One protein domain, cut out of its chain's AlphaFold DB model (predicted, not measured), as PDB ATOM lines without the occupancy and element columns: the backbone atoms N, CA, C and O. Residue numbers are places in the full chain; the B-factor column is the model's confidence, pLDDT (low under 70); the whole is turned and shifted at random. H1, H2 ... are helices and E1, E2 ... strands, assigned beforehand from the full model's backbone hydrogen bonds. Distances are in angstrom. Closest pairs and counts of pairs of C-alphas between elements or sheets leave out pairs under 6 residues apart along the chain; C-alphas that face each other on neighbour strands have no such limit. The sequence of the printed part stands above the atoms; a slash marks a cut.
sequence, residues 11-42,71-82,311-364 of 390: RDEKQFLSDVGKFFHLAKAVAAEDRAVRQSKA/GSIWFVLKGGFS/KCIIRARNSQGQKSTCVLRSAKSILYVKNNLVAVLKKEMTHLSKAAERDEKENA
ATOM      1  N   ARG A  11      19.706  47.352 -24.860       74.38
ATOM      2  CA  ARG A  11      18.765  46.777 -25.811       74.38
ATOM      3  C   ARG A  11      17.805  45.813 -25.123       74.38
ATOM      4  O   ARG A  11      16.613  45.882 -25.403       74.38
ATOM      5  N   ASP A  12      18.297  44.981 -24.205       75.50
ATOM      6  CA  ASP A  12      17.471  44.007 -23.481       75.50
ATOM      7  C   ASP A  12      16.482  44.723 -22.534       75.50
ATOM      8  O   ASP A  12      15.317  44.337 -22.428       75.50
ATOM      9  N   GLU A  13      16.910  45.808 -21.879       83.44
ATOM     10  CA  GLU A  13      16.083  46.646 -21.001       83.44
ATOM     11  C   GLU A  13      15.024  47.426 -21.782       83.44
ATOM     12  O   GLU A  13      13.853  47.442 -21.401       83.44
ATOM     13  N   LYS A  14      15.416  48.059 -22.894       84.31
ATOM     14  CA  LYS A  14      14.496  48.805 -23.766       84.31
ATOM     15  C   LYS A  14      13.458  47.887 -24.407       84.31
ATOM     16  O   LYS A  14      12.279  48.237 -24.432       84.31
ATOM     17  N   GLN A  15      13.873  46.708 -24.875       85.44
ATOM     18  CA  GLN A  15      12.959  45.713 -25.431       85.44
ATOM     19  C   GLN A  15      11.954  45.249 -24.378       85.44
ATOM     20  O   GLN A  15      10.756  45.233 -24.648       85.44
ATOM     21  N   PHE A  16      12.418  44.956 -23.159       85.88
ATOM     22  CA  PHE A  16      11.536  44.584 -22.056       85.88
ATOM     23  C   PHE A  16      10.498  45.673 -21.751       85.88
ATOM     24  O   PHE A  16       9.315  45.372 -21.615       85.88
ATOM     25  N   LEU A  17      10.909  46.942 -21.684       87.06
ATOM     26  CA  LEU A  17       9.988  48.060 -21.451       87.06
ATOM     27  C   LEU A  17       8.979  48.231 -22.598       87.06
ATOM     28  O   LEU A  17       7.803  48.488 -22.340       87.06
ATOM     29  N   SER A  18       9.410  48.035 -23.848       86.94
ATOM     30  CA  SER A  18       8.521  48.041 -25.018       86.94
ATOM     31  C   SER A  18       7.493  46.909 -24.955       86.94
ATOM     32  O   SER A  18       6.300  47.153 -25.136       86.94
ATOM     33  N   ASP A  19       7.923  45.687 -24.635       85.81
ATOM     34  CA  ASP A  19       7.037  44.526 -24.494       85.81
ATOM     35  C   ASP A  19       6.020  44.727 -23.367       85.81
ATOM     36  O   ASP A  19       4.842  44.415 -23.526       85.81
ATOM     37  N   VAL A  20       6.452  45.299 -22.240       85.81
ATOM     38  CA  VAL A  20       5.555  45.655 -21.136       85.81
ATOM     39  C   VAL A  20       4.512  46.678 -21.592       85.81
ATOM     40  O   VAL A  20       3.330  46.484 -21.319       85.81
ATOM     41  N   GLY A  21       4.907  47.715 -22.337       83.94
ATOM     42  CA  GLY A  21       3.965  48.671 -22.933       83.94
ATOM     43  C   GLY A  21       2.934  47.991 -23.842       83.94
ATOM     44  O   GLY A  21       1.733  48.228 -23.712       83.94
ATOM     45  N   LYS A  22       3.372  47.056 -24.697       85.44
ATOM     46  CA  LYS A  22       2.469  46.250 -25.541       85.44
ATOM     47  C   LYS A  22       1.496  45.416 -24.709       85.44
ATOM     48  O   LYS A  22       0.318  45.346 -25.046       85.44
ATOM     49  N   PHE A  23       1.954  44.819 -23.607       85.00
ATOM     50  CA  PHE A  23       1.076  44.073 -22.705       85.00
ATOM     51  C   PHE A  23      -0.021  44.962 -22.110       85.00
ATOM     52  O   PHE A  23      -1.164  44.515 -22.026       85.00
ATOM     53  N   PHE A  24       0.290  46.213 -21.752       83.56
ATOM     54  CA  PHE A  24      -0.708  47.170 -21.261       83.56
ATOM     55  C   PHE A  24      -1.715  47.578 -22.340       83.56
ATOM     56  O   PHE A  24      -2.912  47.606 -22.059       83.56
ATOM     57  N   HIS A  25      -1.279  47.814 -23.579       82.38
ATOM     58  CA  HIS A  25      -2.198  48.098 -24.686       82.38
ATOM     59  C   HIS A  25      -3.141  46.926 -24.979       82.38
ATOM     60  O   HIS A  25      -4.345  47.134 -25.120       82.38
ATOM     61  N   LEU A  26      -2.623  45.695 -24.995       79.44
ATOM     62  CA  LEU A  26      -3.443  44.492 -25.165       79.44
ATOM     63  C   LEU A  26      -4.446  44.330 -24.019       79.44
ATOM     64  O   LEU A  26      -5.622  44.078 -24.260       79.44
ATOM     65  N   ALA A  27      -4.008  44.531 -22.774       78.06
ATOM     66  CA  ALA A  27      -4.892  44.483 -21.615       78.06
ATOM     67  C   ALA A  27      -6.014  45.535 -21.691       78.06
ATOM     68  O   ALA A  27      -7.159  45.231 -21.364       78.06
ATOM     69  N   LYS A  28      -5.703  46.751 -22.161       77.12
ATOM     70  CA  LYS A  28      -6.686  47.822 -22.378       77.12
ATOM     71  C   LYS A  28      -7.685  47.485 -23.480       77.12
ATOM     72  O   LYS A  28      -8.877  47.691 -23.274       77.12
ATOM     73  N   ALA A  29      -7.221  46.961 -24.613       76.75
ATOM     74  CA  ALA A  29      -8.092  46.556 -25.715       76.75
ATOM     75  C   ALA A  29      -9.086  45.475 -25.265       76.75
ATOM     76  O   ALA A  29     -10.287  45.622 -25.472       76.75
ATOM     77  N   VAL A  30      -8.602  44.461 -24.538       75.31
ATOM     78  CA  VAL A  30      -9.452  43.406 -23.966       75.31
ATOM     79  C   VAL A  30     -10.446  43.977 -22.950       75.31
ATOM     80  O   VAL A  30     -11.616  43.613 -22.965       75.31
ATOM     81  N   ALA A  31     -10.025  44.913 -22.094       73.00
ATOM     82  CA  ALA A  31     -10.931  45.553 -21.141       73.00
ATOM     83  C   ALA A  31     -12.022  46.400 -21.828       73.00
ATOM     84  O   ALA A  31     -13.162  46.429 -21.363       73.00
ATOM     85  N   ALA A  32     -11.693  47.084 -22.928       74.88
ATOM     86  CA  ALA A  32     -12.662  47.834 -23.726       74.88
ATOM     87  C   ALA A  32     -13.665  46.901 -24.426       74.88
ATOM     88  O   ALA A  32     -14.866  47.167 -24.399       74.88
ATOM     89  N   GLU A  33     -13.192  45.785 -24.980       74.94
ATOM     90  CA  GLU A  33     -14.037  44.750 -25.579       74.94
ATOM     91  C   GLU A  33     -14.985  44.131 -24.541       74.94
ATOM     92  O   GLU A  33     -16.198  44.087 -24.750       74.94
ATOM     93  N   ASP A  34     -14.471  43.754 -23.366       72.50
ATOM     94  CA  ASP A  34     -15.283  43.225 -22.266       72.50
ATOM     95  C   ASP A  34     -16.362  44.227 -21.818       72.50
ATOM     96  O   ASP A  34     -17.485  43.827 -21.497       72.50
ATOM     97  N   ARG A  35     -16.060  45.534 -21.811       72.12
ATOM     98  CA  ARG A  35     -17.052  46.586 -21.527       72.12
ATOM     99  C   ARG A  35     -18.120  46.670 -22.611       72.12
ATOM    100  O   ARG A  35     -19.301  46.679 -22.267       72.12
ATOM    101  N   ALA A  36     -17.742  46.677 -23.888       71.62
ATOM    102  CA  ALA A  36     -18.693  46.706 -24.999       71.62
ATOM    103  C   ALA A  36     -19.632  45.486 -24.970       71.62
ATOM    104  O   ALA A  36     -20.849  45.631 -25.100       71.62
ATOM    105  N   VAL A  37     -19.090  44.295 -24.692       71.88
ATOM    106  CA  VAL A  37     -19.866  43.054 -24.541       71.88
ATOM    107  C   VAL A  37     -20.788  43.104 -23.318       71.88
ATOM    108  O   VAL A  37     -21.918  42.620 -23.371       71.88
ATOM    109  N   ARG A  38     -20.353  43.687 -22.195       72.19
ATOM    110  CA  ARG A  38     -21.223  43.871 -21.019       72.19
ATOM    111  C   ARG A  38     -22.354  44.857 -21.299       72.19
ATOM    112  O   ARG A  38     -23.490  44.581 -20.922       72.19
ATOM    113  N   GLN A  39     -22.072  45.971 -21.971       73.44
ATOM    114  CA  GLN A  39     -23.085  46.963 -22.329       73.44
ATOM    115  C   GLN A  39     -24.103  46.404 -23.333       73.44
ATOM    116  O   GLN A  39     -25.302  46.633 -23.168       73.44
ATOM    117  N   SER A  40     -23.666  45.626 -24.328       68.38
ATOM    118  CA  SER A  40     -24.580  44.983 -25.280       68.38
ATOM    119  C   SER A  40     -25.474  43.944 -24.598       68.38
ATOM    120  O   SER A  40     -26.688  43.979 -24.796       68.38
ATOM    121  N   LYS A  41     -24.922  43.118 -23.698       72.19
ATOM    122  CA  LYS A  41     -25.698  42.172 -22.872       72.19
ATOM    123  C   LYS A  41     -26.676  42.866 -21.921       72.19
ATOM    124  O   LYS A  41     -27.791  42.394 -21.726       72.19
ATOM    125  N   ALA A  42     -26.297  44.000 -21.333       69.94
ATOM    126  CA  ALA A  42     -27.194  44.775 -20.475       69.94
ATOM    127  C   ALA A  42     -28.350  45.414 -21.268       69.94
ATOM    128  O   ALA A  42     -29.463  45.531 -20.751       69.94
ATOM    129  N   GLY A  71      -7.296  40.998 -18.760       66.31
ATOM    130  CA  GLY A  71      -6.448  42.198 -18.824       66.31
ATOM    131  C   GLY A  71      -5.292  42.191 -17.811       66.31
ATOM    132  O   GLY A  71      -4.773  43.244 -17.464       66.31
ATOM    133  N   SER A  72      -4.923  41.032 -17.254       71.69
ATOM    134  CA  SER A  72      -3.950  40.950 -16.158       71.69
ATOM    135  C   SER A  72      -2.515  40.804 -16.665       71.69
ATOM    136  O   SER A  72      -2.235  39.925 -17.489       71.69
ATOM    137  N   ILE A  73      -1.598  41.579 -16.089       81.81
ATOM    138  CA  ILE A  73      -0.154  41.447 -16.290       81.81
ATOM    139  C   ILE A  73       0.483  41.077 -14.953       81.81
ATOM    140  O   ILE A  73       0.262  41.739 -13.943       81.81
ATOM    141  N   TRP A  74       1.284  40.017 -14.952       83.94
ATOM    142  CA  TRP A  74       1.967  39.492 -13.777       83.94
ATOM    143  C   TRP A  74       3.452  39.808 -13.862       83.94
ATOM    144  O   TRP A  74       4.107  39.429 -14.837       83.94
ATOM    145  N   PHE A  75       3.993  40.442 -12.826       85.00
ATOM    146  CA  PHE A  75       5.428  40.671 -12.691       85.00
ATOM    147  C   PHE A  75       6.019  39.727 -11.644       85.00
ATOM    148  O   PHE A  75       5.485  39.576 -10.549       85.00
ATOM    149  N   VAL A  76       7.140  39.091 -11.976       81.88
ATOM    150  CA  VAL A  76       7.931  38.271 -11.057       81.88
ATOM    151  C   VAL A  76       9.334  38.848 -10.995       81.88
ATOM    152  O   VAL A  76      10.061  38.844 -11.991       81.88
ATOM    153  N   LEU A  77       9.713  39.302  -9.805       80.50
ATOM    154  CA  LEU A  77      11.055  39.766  -9.495       80.50
ATOM    155  C   LEU A  77      11.841  38.630  -8.832       80.50
ATOM    156  O   LEU A  77      11.371  38.019  -7.872       80.50
ATOM    157  N   LYS A  78      13.029  38.316  -9.349       75.44
ATOM    158  CA  LYS A  78      13.952  37.349  -8.738       75.44
ATOM    159  C   LYS A  78      15.338  37.959  -8.596       75.44
ATOM    160  O   LYS A  78      15.934  38.364  -9.588       75.44
ATOM    161  N   GLY A  79      15.870  37.935  -7.378       65.69
ATOM    162  CA  GLY A  79      17.116  38.629  -7.047       65.69
ATOM    163  C   GLY A  79      16.894  40.129  -6.847       65.69
ATOM    164  O   GLY A  79      15.775  40.621  -6.969       65.69
ATOM    165  N   GLY A  80      17.955  40.853  -6.506       59.00
ATOM    166  CA  GLY A  80      17.883  42.285  -6.245       59.00
ATOM    167  C   GLY A  80      19.124  42.799  -5.529       59.00
ATOM    168  O   GLY A  80      19.796  42.050  -4.823       59.00
ATOM    169  N   PHE A  81      19.397  44.086  -5.719       54.03
ATOM    170  CA  PHE A  81      20.358  44.830  -4.919       54.03
ATOM    171  C   PHE A  81      19.551  45.458  -3.775       54.03
ATOM    172  O   PHE A  81      18.910  46.487  -3.952       54.03
ATOM    173  N   SER A  82      19.492  44.794  -2.625       52.00
ATOM    174  CA  SER A  82      19.164  45.460  -1.359       52.00
ATOM    175  C   SER A  82      20.213  46.532  -1.033       52.00
ATOM    176  O   SER A  82      21.356  46.407  -1.474       52.00
ATOM    177  N   LYS A 311      22.595  39.909 -10.236       69.38
ATOM    178  CA  LYS A 311      21.605  39.772 -11.304       69.38
ATOM    179  C   LYS A 311      20.198  39.888 -10.725       69.38
ATOM    180  O   LYS A 311      19.748  39.011  -9.991       69.38
ATOM    181  N   CYS A 312      19.500  40.954 -11.087       73.69
ATOM    182  CA  CYS A 312      18.069  41.117 -10.874       73.69
ATOM    183  C   CYS A 312      17.337  40.654 -12.139       73.69
ATOM    184  O   CYS A 312      17.598  41.136 -13.235       73.69
ATOM    185  N   ILE A 313      16.450  39.672 -12.011       83.31
ATOM    186  CA  ILE A 313      15.666  39.135 -13.121       83.31
ATOM    187  C   ILE A 313      14.234  39.624 -12.962       83.31
ATOM    188  O   ILE A 313      13.572  39.294 -11.977       83.31
ATOM    189  N   ILE A 314      13.740  40.349 -13.959       86.00
ATOM    190  CA  ILE A 314      12.346  40.781 -14.038       86.00
ATOM    191  C   ILE A 314      11.662  39.949 -15.114       86.00
ATOM    192  O   ILE A 314      12.144  39.861 -16.241       86.00
ATOM    193  N   ARG A 315      10.537  39.321 -14.778       87.75
ATOM    194  CA  ARG A 315       9.686  38.609 -15.737       87.75
ATOM    195  C   ARG A 315       8.307  39.240 -15.750       87.75
ATOM    196  O   ARG A 315       7.700  39.351 -14.693       87.75
ATOM    197  N   ALA A 316       7.815  39.599 -16.924       86.12
ATOM    198  CA  ALA A 316       6.451  40.052 -17.148       86.12
ATOM    199  C   ALA A 316       5.694  38.984 -17.941       86.12
ATOM    200  O   ALA A 316       6.242  38.397 -18.877       86.12
ATOM    201  N   ARG A 317       4.442  38.716 -17.573       86.94
ATOM    202  CA  ARG A 317       3.567  37.781 -18.284       86.94
ATOM    203  C   ARG A 317       2.180  38.378 -18.441       86.94
ATOM    204  O   ARG A 317       1.601  38.801 -17.447       86.94
ATOM    205  N   ASN A 318       1.623  38.350 -19.647       85.56
ATOM    206  CA  ASN A 318       0.219  38.696 -19.856       85.56
ATOM    207  C   ASN A 318      -0.695  37.461 -19.716       85.56
ATOM    208  O   ASN A 318      -0.249  36.307 -19.702       85.56
ATOM    209  N   SER A 319      -1.992  37.709 -19.606       77.31
ATOM    210  CA  SER A 319      -3.063  36.701 -19.610       77.31
ATOM    211  C   SER A 319      -3.032  35.751 -20.814       77.31
ATOM    212  O   SER A 319      -3.346  34.572 -20.668       77.31
ATOM    213  N   GLN A 320      -2.590  36.240 -21.976       76.00
ATOM    214  CA  GLN A 320      -2.461  35.480 -23.223       76.00
ATOM    215  C   GLN A 320      -1.252  34.531 -23.214       76.00
ATOM    216  O   GLN A 320      -1.029  33.782 -24.161       76.00
ATOM    217  N   GLY A 321      -0.461  34.527 -22.138       76.25
ATOM    218  CA  GLY A 321       0.679  33.635 -21.973       76.25
ATOM    219  C   GLY A 321       1.974  34.131 -22.611       76.25
ATOM    220  O   GLY A 321       2.985  33.440 -22.466       76.25
ATOM    221  N   GLN A 322       1.981  35.318 -23.227       82.00
ATOM    222  CA  GLN A 322       3.198  35.986 -23.683       82.00
ATOM    223  C   GLN A 322       4.052  36.367 -22.472       82.00
ATOM    224  O   GLN A 322       3.543  36.794 -21.431       82.00
ATOM    225  N   LYS A 323       5.365  36.165 -22.590       88.69
ATOM    226  CA  LYS A 323       6.334  36.359 -21.509       88.69
ATOM    227  C   LYS A 323       7.470  37.233 -22.018       88.69
ATOM    228  O   LYS A 323       8.050  36.916 -23.049       88.69
ATOM    229  N   SER A 324       7.834  38.255 -21.256       85.75
ATOM    230  CA  SER A 324       9.061  39.025 -21.466       85.75
ATOM    231  C   SER A 324       9.945  38.903 -20.226       85.75
ATOM    232  O   SER A 324       9.451  38.866 -19.098       85.75
ATOM    233  N   THR A 325      11.253  38.727 -20.413       85.25
ATOM    234  CA  THR A 325      12.217  38.549 -19.317       85.25
ATOM    235  C   THR A 325      13.417  39.452 -19.537       85.25
ATOM    236  O   THR A 325      14.054  39.375 -20.580       85.25
ATOM    237  N   CYS A 326      13.764  40.239 -18.525       84.25
ATOM    238  CA  CYS A 326      14.957  41.071 -18.498       84.25
ATOM    239  C   CYS A 326      15.898  40.606 -17.382       84.25
ATOM    240  O   CYS A 326      15.447  40.248 -16.290       84.25
ATOM    241  N   VAL A 327      17.206  40.593 -17.652       82.94
ATOM    242  CA  VAL A 327      18.244  40.217 -16.680       82.94
ATOM    243  C   VAL A 327      19.180  41.400 -16.477       82.94
ATOM    244  O   VAL A 327      20.101  41.624 -17.256       82.94
ATOM    245  N   LEU A 328      18.958  42.118 -15.389       81.00
ATOM    246  CA  LEU A 328      19.669  43.323 -14.996       81.00
ATOM    247  C   LEU A 328      20.907  42.943 -14.204       81.00
ATOM    248  O   LEU A 328      20.802  42.287 -13.171       81.00
ATOM    249  N   ARG A 329      22.083  43.330 -14.691       74.94
ATOM    250  CA  ARG A 329      23.373  42.935 -14.094       74.94
ATOM    251  C   ARG A 329      24.058  44.060 -13.319       74.94
ATOM    252  O   ARG A 329      25.070  43.818 -12.673       74.94
ATOM    253  N   SER A 330      23.544  45.285 -13.413       72.75
ATOM    254  CA  SER A 330      24.148  46.472 -12.801       72.75
ATOM    255  C   SER A 330      23.113  47.321 -12.067       72.75
ATOM    256  O   SER A 330      21.952  47.400 -12.475       72.75
ATOM    257  N   ALA A 331      23.542  48.033 -11.024       72.19
ATOM    258  CA  ALA A 331      22.689  48.990 -10.317       72.19
ATOM    259  C   ALA A 331      22.138  50.085 -11.256       72.19
ATOM    260  O   ALA A 331      20.972  50.459 -11.149       72.19
ATOM    261  N   LYS A 332      22.932  50.521 -12.250       76.62
ATOM    262  CA  LYS A 332      22.506  51.478 -13.290       76.62
ATOM    263  C   LYS A 332      21.348  50.935 -14.137       76.62
ATOM    264  O   LYS A 332      20.361  51.637 -14.329       76.62
ATOM    265  N   SER A 333      21.431  49.675 -14.586       76.81
ATOM    266  CA  SER A 333      20.349  49.026 -15.350       76.81
ATOM    267  C   SER A 333      19.060  48.897 -14.531       76.81
ATOM    268  O   SER A 333      17.964  49.079 -15.054       76.81
ATOM    269  N   ILE A 334      19.184  48.677 -13.221       79.25
ATOM    270  CA  ILE A 334      18.040  48.613 -12.305       79.25
ATOM    271  C   ILE A 334      17.399  49.972 -12.117       79.25
ATOM    272  O   ILE A 334      16.180  50.069 -12.203       79.25
ATOM    273  N   LEU A 335      18.194  51.014 -11.891       81.25
ATOM    274  CA  LEU A 335      17.668  52.365 -11.744       81.25
ATOM    275  C   LEU A 335      16.972  52.826 -13.033       81.25
ATOM    276  O   LEU A 335      15.871  53.370 -12.973       81.25
ATOM    277  N   TYR A 336      17.564  52.526 -14.194       85.00
ATOM    278  CA  TYR A 336      16.958  52.798 -15.496       85.00
ATOM    279  C   TYR A 336      15.612  52.086 -15.655       85.00
ATOM    280  O   TYR A 336      14.605  52.736 -15.940       85.00
ATOM    281  N   VAL A 337      15.561  50.768 -15.433       85.00
ATOM    282  CA  VAL A 337      14.308  50.016 -15.564       85.00
ATOM    283  C   VAL A 337      13.288  50.442 -14.515       85.00
ATOM    284  O   VAL A 337      12.129  50.588 -14.868       85.00
ATOM    285  N   LYS A 338      13.684  50.727 -13.270       86.44
ATOM    286  CA  LYS A 338      12.789  51.259 -12.229       86.44
ATOM    287  C   LYS A 338      12.124  52.555 -12.689       86.44
ATOM    288  O   LYS A 338      10.899  52.634 -12.693       86.44
ATOM    289  N   ASN A 339      12.911  53.551 -13.094       87.00
ATOM    290  CA  ASN A 339      12.387  54.870 -13.450       87.00
ATOM    291  C   ASN A 339      11.464  54.795 -14.673       87.00
ATOM    292  O   ASN A 339      10.367  55.352 -14.656       87.00
ATOM    293  N   ASN A 340      11.863  54.044 -15.705       87.00
ATOM    294  CA  ASN A 340      11.069  53.916 -16.926       87.00
ATOM    295  C   ASN A 340       9.848  53.007 -16.751       87.00
ATOM    296  O   ASN A 340       8.782  53.321 -17.270       87.00
ATOM    297  N   LEU A 341       9.952  51.913 -15.991       87.12
ATOM    298  CA  LEU A 341       8.809  51.051 -15.696       87.12
ATOM    299  C   LEU A 341       7.764  51.807 -14.877       87.12
ATOM    300  O   LEU A 341       6.585  51.722 -15.190       87.12
ATOM    301  N   VAL A 342       8.177  52.589 -13.874       86.00
ATOM    302  CA  VAL A 342       7.256  53.447 -13.110       86.00
ATOM    303  C   VAL A 342       6.604  54.491 -14.015       86.00
ATOM    304  O   VAL A 342       5.407  54.724 -13.881       86.00
ATOM    305  N   ALA A 343       7.341  55.087 -14.957       85.81
ATOM    306  CA  ALA A 343       6.764  56.012 -15.932       85.81
ATOM    307  C   ALA A 343       5.720  55.328 -16.835       85.81
ATOM    308  O   ALA A 343       4.627  55.867 -17.008       85.81
ATOM    309  N   VAL A 344       6.010  54.122 -17.340       84.69
ATOM    310  CA  VAL A 344       5.055  53.306 -18.110       84.69
ATOM    311  C   VAL A 344       3.832  52.967 -17.260       84.69
ATOM    312  O   VAL A 344       2.714  53.200 -17.695       84.69
ATOM    313  N   LEU A 345       4.011  52.500 -16.023       83.88
ATOM    314  CA  LEU A 345       2.898  52.186 -15.121       83.88
ATOM    315  C   LEU A 345       2.032  53.414 -14.835       83.88
ATOM    316  O   LEU A 345       0.812  53.332 -14.934       83.88
ATOM    317  N   LYS A 346       2.642  54.566 -14.536       84.25
ATOM    318  CA  LYS A 346       1.911  55.820 -14.317       84.25
ATOM    319  C   LYS A 346       1.127  56.225 -15.562       84.25
ATOM    320  O   LYS A 346      -0.057  56.506 -15.448       84.25
ATOM    321  N   LYS A 347       1.752  56.211 -16.743       83.50
ATOM    322  CA  LYS A 347       1.088  56.536 -18.015       83.50
ATOM    323  C   LYS A 347      -0.065  55.579 -18.320       83.50
ATOM    324  O   LYS A 347      -1.119  56.001 -18.782       83.50
ATOM    325  N   GLU A 348       0.123  54.289 -18.073       78.94
ATOM    326  CA  GLU A 348      -0.859  53.285 -18.461       78.94
ATOM    327  C   GLU A 348      -2.008  53.154 -17.447       78.94
ATOM    328  O   GLU A 348      -3.143  52.923 -17.871       78.94
ATOM    329  N   MET A 349      -1.762  53.375 -16.148       71.81
ATOM    330  CA  MET A 349      -2.773  53.264 -15.085       71.81
ATOM    331  C   MET A 349      -3.569  54.547 -14.807       71.81
ATOM    332  O   MET A 349      -4.681  54.444 -14.293       71.81
ATOM    333  N   THR A 350      -3.097  55.739 -15.186       67.69
ATOM    334  CA  THR A 350      -3.859  57.004 -15.025       67.69
ATOM    335  C   THR A 350      -5.202  57.016 -15.757       67.69
ATOM    336  O   THR A 350      -6.112  57.750 -15.378       67.69
ATOM    337  N   HIS A 351      -5.361  56.192 -16.792       59.06
ATOM    338  CA  HIS A 351      -6.629  56.043 -17.505       59.06
ATOM    339  C   HIS A 351      -7.616  55.095 -16.809       59.06
ATOM    340  O   HIS A 351      -8.806  55.147 -17.106       59.06
ATOM    341  N   LEU A 352      -7.150  54.237 -15.893       58.78
ATOM    342  CA  LEU A 352      -8.017  53.318 -15.152       58.78
ATOM    343  C   LEU A 352      -8.758  54.035 -14.018       58.78
ATOM    344  O   LEU A 352      -9.941  53.769 -13.830       58.78
ATOM    345  N   SER A 353      -8.110  54.983 -13.331       54.56
ATOM    346  CA  SER A 353      -8.757  55.774 -12.272       54.56
ATOM    347  C   SER A 353      -9.843  56.698 -12.826       54.56
ATOM    348  O   SER A 353     -10.973  56.673 -12.354       54.56
ATOM    349  N   LYS A 354      -9.558  57.424 -13.916       54.03
ATOM    350  CA  LYS A 354     -10.546  58.317 -14.555       54.03
ATOM    351  C   LYS A 354     -11.707  57.575 -15.227       54.03
ATOM    352  O   LYS A 354     -12.790  58.134 -15.370       54.03
ATOM    353  N   ALA A 355     -11.487  56.337 -15.679       51.59
ATOM    354  CA  ALA A 355     -12.552  55.520 -16.255       51.59
ATOM    355  C   ALA A 355     -13.502  54.970 -15.179       51.59
ATOM    356  O   ALA A 355     -14.700  54.935 -15.419       51.59
ATOM    357  N   ALA A 356     -12.986  54.594 -14.003       53.09
ATOM    358  CA  ALA A 356     -13.822  54.170 -12.878       53.09
ATOM    359  C   ALA A 356     -14.733  55.310 -12.382       53.09
ATOM    360  O   ALA A 356     -15.924  55.095 -12.190       53.09
ATOM    361  N   GLU A 357     -14.211  56.538 -12.287       52.28
ATOM    362  CA  GLU A 357     -14.998  57.717 -11.886       52.28
ATOM    363  C   GLU A 357     -16.067  58.122 -12.921       52.28
ATOM    364  O   GLU A 357     -17.138  58.610 -12.557       52.28
ATOM    365  N   ARG A 358     -15.811  57.918 -14.224       54.34
ATOM    366  CA  ARG A 358     -16.829  58.137 -15.270       54.34
ATOM    367  C   ARG A 358     -17.941  57.091 -15.225       54.34
ATOM    368  O   ARG A 358     -19.099  57.467 -15.371       54.34
ATOM    369  N   ASP A 359     -17.601  55.823 -14.992       54.28
ATOM    370  CA  ASP A 359     -18.577  54.728 -14.905       54.28
ATOM    371  C   ASP A 359     -19.504  54.884 -13.675       54.28
ATOM    372  O   ASP A 359     -20.677  54.502 -13.732       54.28
ATOM    373  N   GLU A 360     -19.020  55.473 -12.573       55.62
ATOM    374  CA  GLU A 360     -19.855  55.828 -11.414       55.62
ATOM    375  C   GLU A 360     -20.792  57.005 -11.706       55.62
ATOM    376  O   GLU A 360     -21.980  56.919 -11.394       55.62
ATOM    377  N   LYS A 361     -20.307  58.066 -12.366       53.31
ATOM    378  CA  LYS A 361     -21.160  59.200 -12.765       53.31
ATOM    379  C   LYS A 361     -22.230  58.807 -13.782       53.31
ATOM    380  O   LYS A 361     -23.389  59.150 -13.596       53.31
ATOM    381  N   GLU A 362     -21.889  58.024 -14.803       53.03
ATOM    382  CA  GLU A 362     -22.851  57.616 -15.836       53.03
ATOM    383  C   GLU A 362     -23.927  56.656 -15.283       53.03
ATOM    384  O   GLU A 362     -25.094  56.731 -15.677       53.03
ATOM    385  N   ASN A 363     -23.585  55.799 -14.311       52.31
ATOM    386  CA  ASN A 363     -24.575  54.980 -13.598       52.31
ATOM    387  C   ASN A 363     -25.416  55.787 -12.597       52.31
ATOM    388  O   ASN A 363     -26.604  55.490 -12.442       52.31
ATOM    389  N   ALA A 364     -24.843  56.799 -11.939       53.47
ATOM    390  CA  ALA A 364     -25.589  57.706 -11.067       53.47
ATOM    391  C   ALA A 364     -26.604  58.541 -11.868       53.47
ATOM    392  O   ALA A 364     -27.779  58.600 -11.497       53.47
TER     393      ALA A 364
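This is residues 11 to 42, 71 to 82 and 311 to 364 of the 390 residues of an uncharacterized protein of Strigomonas culicis (UniProt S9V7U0). A small three-stranded sheet, E1 E2 E3, sits at one end of a rod made by two long helices, H1 and H2, which run the same way with one face of the sheet toward them. H1 packs on that face, H2 meets the sheet mainly near its own beginning, and the far ends of both helices, residues 35 to 42 and 353 to 364, stick out. The printed part has 98 residues, with two named helices and three named strands that follow along the chain as H1 E1 E2 E3 H2; the sheet, in the order E1 - E2 - E3, is antiparallel and the class is mixed, helices and strands. The whole is loose, with a radius of gyration of the C-alphas of 16.4 A and spans of 51 by 25 by 21 A.

The strands are E1, residues 73 to 78, E2, residues 312 to 318, 20.1 A long, and E3, residues 323 to 328. H1, residues 11 to 42, measures 46.3 A from C-alpha 11 at (18.765, 46.777, -25.811). H2, residues 331 to 364, measures 49.1 A and ends at C-alpha 364 at (-25.589, 57.706, -11.067).

E2 is the inner strand, with N 76 and O 315 2.8 A apart toward E1, and N 314 and O 326 2.9 A apart in the hairpin with E3. In a two-layer arrangement, helices on one face of a sheet, H1 has a height of 9.0 A and H2 of 17.7 A. The closest C-alphas of H1 and E3 are Phe 16 and Cys 326, 6.1 A; those of H2 and E3 are Leu 328 and Ile 334, 6.2 A. H1 residues 13 to 24 touch H2 residues 333 to 348 at a shallow tilt of 11 degrees, closest at the C-alphas of Leu 17 and Leu 341, 6.6 A. Every O i to N i+4 pair is within hydrogen-bond range in H1, and 26 of 30 in H2, which has a kink of 25 degrees near residue 346.

The C-alphas farthest apart, of Ala 42 and Ser 330, are 51.9 A apart. Residues 43 to 70 and 83 to 310 are not printed, with C-alpha gaps of 21.0 A and 11.7 A. The links E2 to E3 and E3 to H2 are tight. Mean pLDDT of the printed part is 75.3; residues 79 to 82 and 350 to 364 are among those under 70.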